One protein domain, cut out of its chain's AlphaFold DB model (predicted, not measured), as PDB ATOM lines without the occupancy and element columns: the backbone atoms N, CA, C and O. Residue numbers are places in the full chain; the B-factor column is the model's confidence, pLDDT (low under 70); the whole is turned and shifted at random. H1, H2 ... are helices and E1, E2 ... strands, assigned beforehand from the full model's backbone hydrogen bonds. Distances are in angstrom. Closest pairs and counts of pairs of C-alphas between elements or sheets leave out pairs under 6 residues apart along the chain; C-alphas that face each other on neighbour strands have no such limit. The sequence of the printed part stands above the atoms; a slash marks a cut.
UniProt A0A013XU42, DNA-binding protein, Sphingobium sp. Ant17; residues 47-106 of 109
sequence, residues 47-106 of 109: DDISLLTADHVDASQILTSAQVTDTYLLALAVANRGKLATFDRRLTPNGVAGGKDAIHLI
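Overview. This is residues 47 to 106 of the 109 residues of the protein "DNA-binding protein" of Sphingobium sp. Ant17 (UniProt A0A013XU42). This is a domain of little regular structure, mostly loops round one helix, H1: residues 47 to 66 lie on one side of it, and a small pair of strands, E1 and E2, on the other. The 60 printed residues hold H1, E1 and E2 in that order, a mixed class with only 19 residues in named elements; the sheet, E1 then E2, is parallel. The whole is compact, radius of gyration of the C-alphas 10.3 A, spanning 29 by 25 by 18 A.

Arrangement. Pass residues 47 to 66 and reach H1, residues 67 to 79, with every O i to N i+4 pair within hydrogen-bond range. Its closest C-alphas to E1, residues 84 to 86, are Ala 77 and Leu 84, 5.7 A apart. E1 and E2, residues 103 to 105, are parallel at 23 degrees; look for N 104 and O 84, 2.8 A apart.

Along the chain. Find C-alpha 67 at (28.627, -40.787, 50.349); H1 runs 18.1 A from there. E1 spans 6.1 A, and E2 6.3 A to C-alpha 105 at (19.394, -29.340, 58.050).

Size, cuts and confidence. The farthest C-alphas, Thr 53 and Ile 106, are 29.7 A apart. The link E1 to E2 is long. The printed part has no cut, and no printed residue is under 70 in pLDDT.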
ATOM      1  N   ASP A  47      12.885 -49.449  50.457       90.25
ATOM      2  CA  ASP A  47      13.932 -49.386  49.446       90.25
ATOM      3  C   ASP A  47      13.332 -49.559  48.045       90.25
ATOM      4  O   ASP A  47      13.224 -50.671  47.534       90.25
ATOM      5  N   ASP A  48      12.880 -48.441  47.473       89.56
ATOM      6  CA  ASP A  48      12.121 -48.402  46.216       89.56
ATOM      7  C   ASP A  48      12.895 -47.746  45.057       89.56
ATOM      8  O   ASP A  48      12.339 -47.527  43.978       89.56
ATOM      9  N   ILE A  49      14.174 -47.403  45.254       92.06
ATOM     10  CA  ILE A  49      15.009 -46.783  44.215       92.06
ATOM     11  C   ILE A  49      16.337 -47.516  44.053       92.06
ATOM     12  O   ILE A  49      16.881 -48.084  44.988       92.06
ATOM     13  N   SER A  50      16.920 -47.430  42.862       90.62
ATOM     14  CA  SER A  50      18.275 -47.915  42.607       90.62
ATOM     15  C   SER A  50      19.168 -46.752  42.209       90.62
ATOM     16  O   SER A  50      18.869 -46.038  41.255       90.62
ATOM     17  N   LEU A  51      20.302 -46.589  42.893       89.44
ATOM     18  CA  LEU A  51      21.295 -45.556  42.566       89.44
ATOM     19  C   LEU A  51      21.854 -45.674  41.141       89.44
ATOM     20  O   LEU A  51      22.382 -44.705  40.611       89.44
ATOM     21  N   LEU A  52      21.780 -46.865  40.542       87.69
ATOM     22  CA  LEU A  52      22.349 -47.141  39.222       87.69
ATOM     23  C   LEU A  52      21.381 -46.834  38.077       87.69
ATOM     24  O   LEU A  52      21.819 -46.687  36.941       87.69
ATOM     25  N   THR A  53      20.077 -46.805  38.358       85.88
ATOM     26  CA  THR A  53      19.034 -46.670  37.328       85.88
ATOM     27  C   THR A  53      18.090 -45.505  37.580       85.88
ATOM     28  O   THR A  53      17.195 -45.275  36.777       85.88
ATOM     29  N   ALA A  54      18.227 -44.805  38.704       86.12
ATOM     30  CA  ALA A  54      17.425 -43.634  39.002       86.12
ATOM     31  C   ALA A  54      17.857 -42.458  38.119       86.12
ATOM     32  O   ALA A  54      18.982 -41.974  38.230       86.12
ATOM     33  N   ASP A  55      16.936 -41.960  37.293       88.75
ATOM     34  CA  ASP A  55      17.188 -40.858  36.351       88.75
ATOM     35  C   ASP A  55      17.623 -39.551  37.037       88.75
ATOM     36  O   ASP A  55      18.234 -38.681  36.417       88.75
ATOM     37  N   HIS A  56      17.307 -39.390  38.325       88.88
ATOM     38  CA  HIS A  56      17.668 -38.218  39.124       88.88
ATOM     39  C   HIS A  56      18.971 -38.384  39.915       88.88
ATOM     40  O   HIS A  56      19.295 -37.493  40.700       88.88
ATOM     41  N   VAL A  57      19.709 -39.483  39.735       93.56
ATOM     42  CA  VAL A  57      20.978 -39.748  40.429       93.56
ATOM     43  C   VAL A  57      22.144 -39.714  39.447       93.56
ATOM     44  O   VAL A  57      22.173 -40.445  38.463       93.56
ATOM     45  N   ASP A  58      23.156 -38.905  39.758       92.38
ATOM     46  CA  ASP A  58      24.437 -38.908  39.053       92.38
ATOM     47  C   ASP A  58      25.486 -39.661  39.880       92.38
ATOM     48  O   ASP A  58      26.122 -39.112  40.786       92.38
ATOM     49  N   ALA A  59      25.687 -40.938  39.546       88.81
ATOM     50  CA  ALA A  59      26.651 -41.802  40.223       88.81
ATOM     51  C   ALA A  59      28.103 -41.295  40.118       88.81
ATOM     52  O   ALA A  59      28.919 -41.622  40.979       88.81
ATOM     53  N   SER A  60      28.438 -40.464  39.120       90.00
ATOM     54  CA  SER A  60      29.786 -39.892  38.984       90.00
ATOM     55  C   SER A  60      30.137 -38.905  40.104       90.00
ATOM     56  O   SER A  60      31.314 -38.662  40.370       90.00
ATOM     57  N   GLN A  61      29.125 -38.371  40.796       91.31
ATOM     58  CA  GLN A  61      29.292 -37.464  41.933       91.31
ATOM     59  C   GLN A  61      29.473 -38.203  43.268       91.31
ATOM     60  O   GLN A  61      29.734 -37.566  44.291       91.31
ATOM     61  N   ILE A  62      29.355 -39.536  43.282       90.00
ATOM     62  CA  ILE A  62      29.608 -40.367  44.463       90.00
ATOM     63  C   ILE A  62      31.102 -40.707  44.494       90.00
ATOM     64  O   ILE A  62      31.555 -41.707  43.942       90.00
ATOM     65  N   LEU A  63      31.891 -39.843  45.131       89.75
ATOM     66  CA  LEU A  63      33.357 -39.916  45.096       89.75
ATOM     67  C   LEU A  63      33.939 -40.883  46.131       89.75
ATOM     68  O   LEU A  63      35.082 -41.321  46.010       89.75
ATOM     69  N   THR A  64      33.177 -41.189  47.180       88.38
ATOM     70  CA  THR A  64      33.623 -42.031  48.292       88.38
ATOM     71  C   THR A  64      32.520 -42.981  48.732       88.38
ATOM     72  O   THR A  64      31.335 -42.660  48.650       88.38
ATOM     73  N   SER A  65      32.903 -44.136  49.278       87.94
ATOM     74  CA  SER A  65      31.948 -45.100  49.842       87.94
ATOM     75  C   SER A  65      31.096 -44.504  50.967       87.94
ATOM     76  O   SER A  65      29.943 -44.890  51.128       87.94
ATOM     77  N   ALA A  66      31.629 -43.521  51.700       86.12
ATOM     78  CA  ALA A  66      30.901 -42.810  52.745       86.12
ATOM     79  C   ALA A  66      29.686 -42.027  52.211       86.12
ATOM     80  O   ALA A  66      28.715 -41.863  52.936       86.12
ATOM     81  N   GLN A  67      29.709 -41.582  50.948       90.44
ATOM     82  CA  GLN A  67      28.627 -40.787  50.349       90.44
ATOM     83  C   GLN A  67      27.476 -41.631  49.793       90.44
ATOM     84  O   GLN A  67      26.433 -41.073  49.451       90.44
ATOM     85  N   VAL A  68      27.646 -42.952  49.671       92.12
ATOM     86  CA  VAL A  68      26.650 -43.835  49.038       92.12
ATOM     87  C   VAL A  68      25.321 -43.771  49.790       92.12
ATOM     88  O   VAL A  68      24.286 -43.504  49.183       92.12
ATOM     89  N   THR A  69      25.352 -43.950  51.113       91.69
ATOM     90  CA  THR A  69      24.148 -43.932  51.956       91.69
ATOM     91  C   THR A  69      23.464 -42.569  51.930       91.69
ATOM     92  O   THR A  69      22.253 -42.495  51.743       91.69
ATOM     93  N   ASP A  70      24.229 -41.486  52.055       92.25
ATOM     94  CA  ASP A  70      23.683 -40.126  52.060       92.25
ATOM     95  C   ASP A  70      23.019 -39.773  50.724       92.25
ATOM     96  O   ASP A  70      21.915 -39.227  50.692       92.25
ATOM     97  N   THR A  71      23.670 -40.134  49.614       93.94
ATOM     98  CA  THR A  71      23.141 -39.926  48.259       93.94
ATOM     99  C   THR A  71      21.857 -40.721  48.059       93.94
ATOM    100  O   THR A  71      20.878 -40.186  47.544       93.94
ATOM    101  N   TYR A  72      21.834 -41.974  48.518       94.81
ATOM    102  CA  TYR A  72      20.649 -42.821  48.464       94.81
ATOM    103  C   TYR A  72      19.477 -42.225  49.250       94.81
ATOM    104  O   TYR A  72      18.388 -42.069  48.700       94.81
ATOM    105  N   LEU A  73      19.692 -41.822  50.505       95.12
ATOM    106  CA  LEU A  73      18.634 -41.240  51.337       95.12
ATOM    107  C   LEU A  73      18.092 -39.935  50.746       95.12
ATOM    108  O   LEU A  73      16.884 -39.689  50.783       95.12
ATOM    109  N   LEU A  74      18.965 -39.111  50.162       95.75
ATOM    110  CA  LEU A  74      18.549 -37.885  49.490       95.75
ATOM    111  C   LEU A  74      17.748 -38.178  48.215       95.75
ATOM    112  O   LEU A  74      16.705 -37.566  47.983       95.75
ATOM    113  N   ALA A  75      18.199 -39.137  47.409       95.56
ATOM    114  CA  ALA A  75      17.494 -39.571  46.210       95.56
ATOM    115  C   ALA A  75      16.118 -40.169  46.538       95.56
ATOM    116  O   ALA A  75      15.150 -39.894  45.825       95.56
ATOM    117  N   LEU A  76      16.004 -40.926  47.633       95.94
ATOM    118  CA  LEU A  76      14.741 -41.493  48.101       95.94
ATOM    119  C   LEU A  76      13.769 -40.391  48.542       95.94
ATOM    120  O   LEU A  76      12.579 -40.454  48.225       95.94
ATOM    121  N   ALA A  77      14.273 -39.350  49.211       95.44
ATOM    122  CA  ALA A  77      13.472 -38.188  49.583       95.44
ATOM    123  C   ALA A  77      12.936 -37.444  48.351       95.44
ATOM    124  O   ALA A  77      11.749 -37.121  48.311       95.44
ATOM    125  N   VAL A  78      13.767 -37.230  47.324       95.19
ATOM    126  CA  VAL A  78      13.337 -36.612  46.057       95.19
ATOM    127  C   VAL A  78      12.257 -37.450  45.367       95.19
ATOM    128  O   VAL A  78      11.225 -36.905  44.974       95.19
ATOM    129  N   ALA A  79      12.441 -38.772  45.277       94.56
ATOM    130  CA  ALA A  79      11.472 -39.678  44.655       94.56
ATOM    131  C   ALA A  79      10.099 -39.642  45.354       94.56
ATOM    132  O   ALA A  79       9.056 -39.637  44.698       94.56
ATOM    133  N   ASN A  80      10.098 -39.521  46.684       94.50
ATOM    134  CA  ASN A  80       8.886 -39.393  47.496       94.50
ATOM    135  C   ASN A  80       8.376 -37.944  47.630       94.50
ATOM    136  O   ASN A  80       7.430 -37.693  48.378       94.50
ATOM    137  N   ARG A  81       8.971 -36.980  46.909       94.38
ATOM    138  CA  ARG A  81       8.644 -35.538  46.967       94.38
ATOM    139  C   ARG A  81       8.719 -34.955  48.386       94.38
ATOM    140  O   ARG A  81       7.963 -34.050  48.737       94.38
ATOM    141  N   GLY A  82       9.614 -35.497  49.202       94.56
ATOM    142  CA  GLY A  82       9.861 -35.079  50.574       94.56
ATOM    143  C   GLY A  82      11.199 -34.366  50.743       94.56
ATOM    144  O   GLY A  82      11.825 -33.921  49.781       94.56
ATOM    145  N   LYS A  83      11.637 -34.257  52.001       96.25
ATOM    146  CA  LYS A  83      12.950 -33.716  52.365       96.25
ATOM    147  C   LYS A  83      13.662 -34.650  53.330       96.25
ATOM    148  O   LYS A  83      13.050 -35.153  54.269       96.25
ATOM    149  N   LEU A  84      14.960 -34.830  53.126       95.81
ATOM    150  CA  LEU A  84      15.849 -35.497  54.057       95.81
ATOM    151  C   LEU A  84      16.184 -34.539  55.200       95.81
ATOM    152  O   LEU A  84      16.931 -33.575  55.023       95.81
ATOM    153  N   ALA A  85      15.625 -34.814  56.374       94.88
ATOM    154  CA  ALA A  85      15.970 -34.102  57.591       94.88
ATOM    155  C   ALA A  85      17.258 -34.694  58.190       94.88
ATOM    156  O   ALA A  85      17.295 -35.879  58.513       94.88
ATOM    157  N   THR A  86      18.322 -33.901  58.315       93.19
ATOM    158  CA  THR A  86      19.645 -34.388  58.747       93.19
ATOM    159  C   THR A  86      20.339 -33.400  59.676       93.19
ATOM    160  O   THR A  86      20.104 -32.200  59.595       93.19
ATOM    161  N   PHE A  87      21.215 -33.893  60.548       92.12
ATOM    162  CA  PHE A  87      22.144 -33.066  61.331       92.12
ATOM    163  C   PHE A  87      23.528 -32.972  60.674       92.12
ATOM    164  O   PHE A  87      24.375 -32.193  61.118       92.12
ATOM    165  N   ASP A  88      23.781 -33.772  59.634       90.19
ATOM    166  CA  ASP A  88      25.076 -33.807  58.971       90.19
ATOM    167  C   ASP A  88      25.223 -32.639  57.990       90.19
ATOM    168  O   ASP A  88      24.535 -32.541  56.973       90.19
ATOM    169  N   ARG A  89      26.170 -31.751  58.293       89.00
ATOM    170  CA  ARG A  89      26.523 -30.586  57.469       89.00
ATOM    171  C   ARG A  89      27.427 -30.934  56.289       89.00
ATOM    172  O   ARG A  89      27.669 -30.083  55.439       89.00
ATOM    173  N   ARG A  90      27.981 -32.144  56.269       88.88
ATOM    174  CA  ARG A  90      28.893 -32.624  55.229       88.88
ATOM    175  C   ARG A  90      28.146 -33.264  54.064       88.88
ATOM    176  O   ARG A  90      28.769 -33.504  53.032       88.88
ATOM    177  N   LEU A  91      26.846 -33.522  54.218       89.38
ATOM    178  CA  LEU A  91      26.007 -34.107  53.182       89.38
ATOM    179  C   LEU A  91      25.919 -33.160  51.979       89.38
ATOM    180  O   LEU A  91      25.466 -32.019  52.088       89.38
ATOM    181  N   THR A  92      26.362 -33.638  50.817       87.00
ATOM    182  CA  THR A  92      26.401 -32.852  49.579       87.00
ATOM    183  C   THR A  92      25.246 -33.222  48.645       87.00
ATOM    184  O   THR A  92      25.112 -34.398  48.313       87.00
ATOM    185  N   PRO A  93      24.475 -32.251  48.121       91.38
ATOM    186  CA  PRO A  93      23.341 -32.527  47.234       91.38
ATOM    187  C   PRO A  93      23.713 -32.819  45.772       91.38
ATOM    188  O   PRO A  93      22.827 -33.070  44.965       91.38
ATOM    189  N   ASN A  94      24.992 -32.738  45.398       89.00
ATOM    190  CA  ASN A  94      25.412 -32.670  43.992       89.00
ATOM    191  C   ASN A  94      25.060 -33.914  43.160       89.00
ATOM    192  O   ASN A  94      24.800 -33.774  41.972       89.00
ATOM    193  N   GLY A  95      25.031 -35.102  43.769       89.38
ATOM    194  CA  GLY A  95      24.712 -36.354  43.072       89.38
ATOM    195  C   GLY A  95      23.223 -36.614  42.860       89.38
ATOM    196  O   GLY A  95      22.879 -37.675  42.352       89.38
ATOM    197  N   VAL A  96      22.340 -35.692  43.260       94.56
ATOM    198  CA  VAL A  96      20.888 -35.871  43.162       94.56
ATOM    199  C   VAL A  96      20.237 -34.626  42.562       94.56
ATOM    200  O   VAL A  96      20.291 -33.534  43.137       94.56
ATOM    201  N   ALA A  97      19.565 -34.779  41.423       94.19
ATOM    202  CA  ALA A  97      18.765 -33.713  40.829       94.19
ATOM    203  C   ALA A  97      17.627 -33.309  41.785       94.19
ATOM    204  O   ALA A  97      16.909 -34.154  42.310       94.19
ATOM    205  N   GLY A  98      17.488 -32.008  42.056       92.44
ATOM    206  CA  GLY A  98      16.564 -31.500  43.083       92.44
ATOM    207  C   GLY A  98      17.042 -31.699  44.531       92.44
ATOM    208  O   GLY A  98      16.366 -31.272  45.464       92.44
ATOM    209  N   GLY A  99      18.231 -32.277  44.743       93.00
ATOM    210  CA  GLY A  99      18.762 -32.581  46.073       93.00
ATOM    211  C   GLY A  99      18.918 -31.359  46.981       93.00
ATOM    212  O   GLY A  99      18.684 -31.450  48.180       93.00
ATOM    213  N   LYS A 100      19.253 -30.185  46.425       93.50
ATOM    214  CA  LYS A 100      19.400 -28.937  47.203       93.50
ATOM    215  C   LYS A 100      18.109 -28.536  47.918       93.50
ATOM    216  O   LYS A 100      18.158 -28.139  49.077       93.50
ATOM    217  N   ASP A 101      16.969 -28.684  47.250       95.06
ATOM    218  CA  ASP A 101      15.659 -28.316  47.799       95.06
ATOM    219  C   ASP A 101      15.092 -29.403  48.727       95.06
ATOM    220  O   ASP A 101      14.233 -29.131  49.578       95.06
ATOM    221  N   ALA A 102      15.611 -30.625  48.573       95.94
ATOM    222  CA  ALA A 102      15.238 -31.818  49.314       95.94
ATOM    223  C   ALA A 102      16.078 -32.061  50.581       95.94
ATOM    224  O   ALA A 102      15.881 -33.079  51.233       95.94
ATOM    225  N   ILE A 103      16.975 -31.154  50.983       95.38
ATOM    226  CA  ILE A 103      17.674 -31.233  52.279       95.38
ATOM    227  C   ILE A 103      17.013 -30.292  53.287       95.38
ATOM    228  O   ILE A 103      16.716 -29.133  52.996       95.38
ATOM    229  N   HIS A 104      16.830 -30.782  54.511       95.50
ATOM    230  CA  HIS A 104      16.470 -29.975  55.667       95.50
ATOM    231  C   HIS A 104      17.486 -30.201  56.792       95.50
ATOM    232  O   HIS A 104      17.468 -31.226  57.469       95.50
ATOM    233  N   LEU A 105      18.397 -29.250  56.988       93.69
ATOM    234  CA  LEU A 105      19.394 -29.340  58.050       93.69
ATOM    235  C   LEU A 105      18.760 -28.965  59.400       93.69
ATOM    236  O   LEU A 105      18.316 -27.833  59.580       93.69
ATOM    237  N   ILE A 106      18.739 -29.899  60.348       92.69
ATOM    238  CA  ILE A 106      18.254 -29.683  61.713       92.69
ATOM    239  C   ILE A 106      19.422 -29.188  62.579       92.69
ATOM    240  O   ILE A 106      20.503 -29.775  62.589       92.69
TER     241      ILE A 106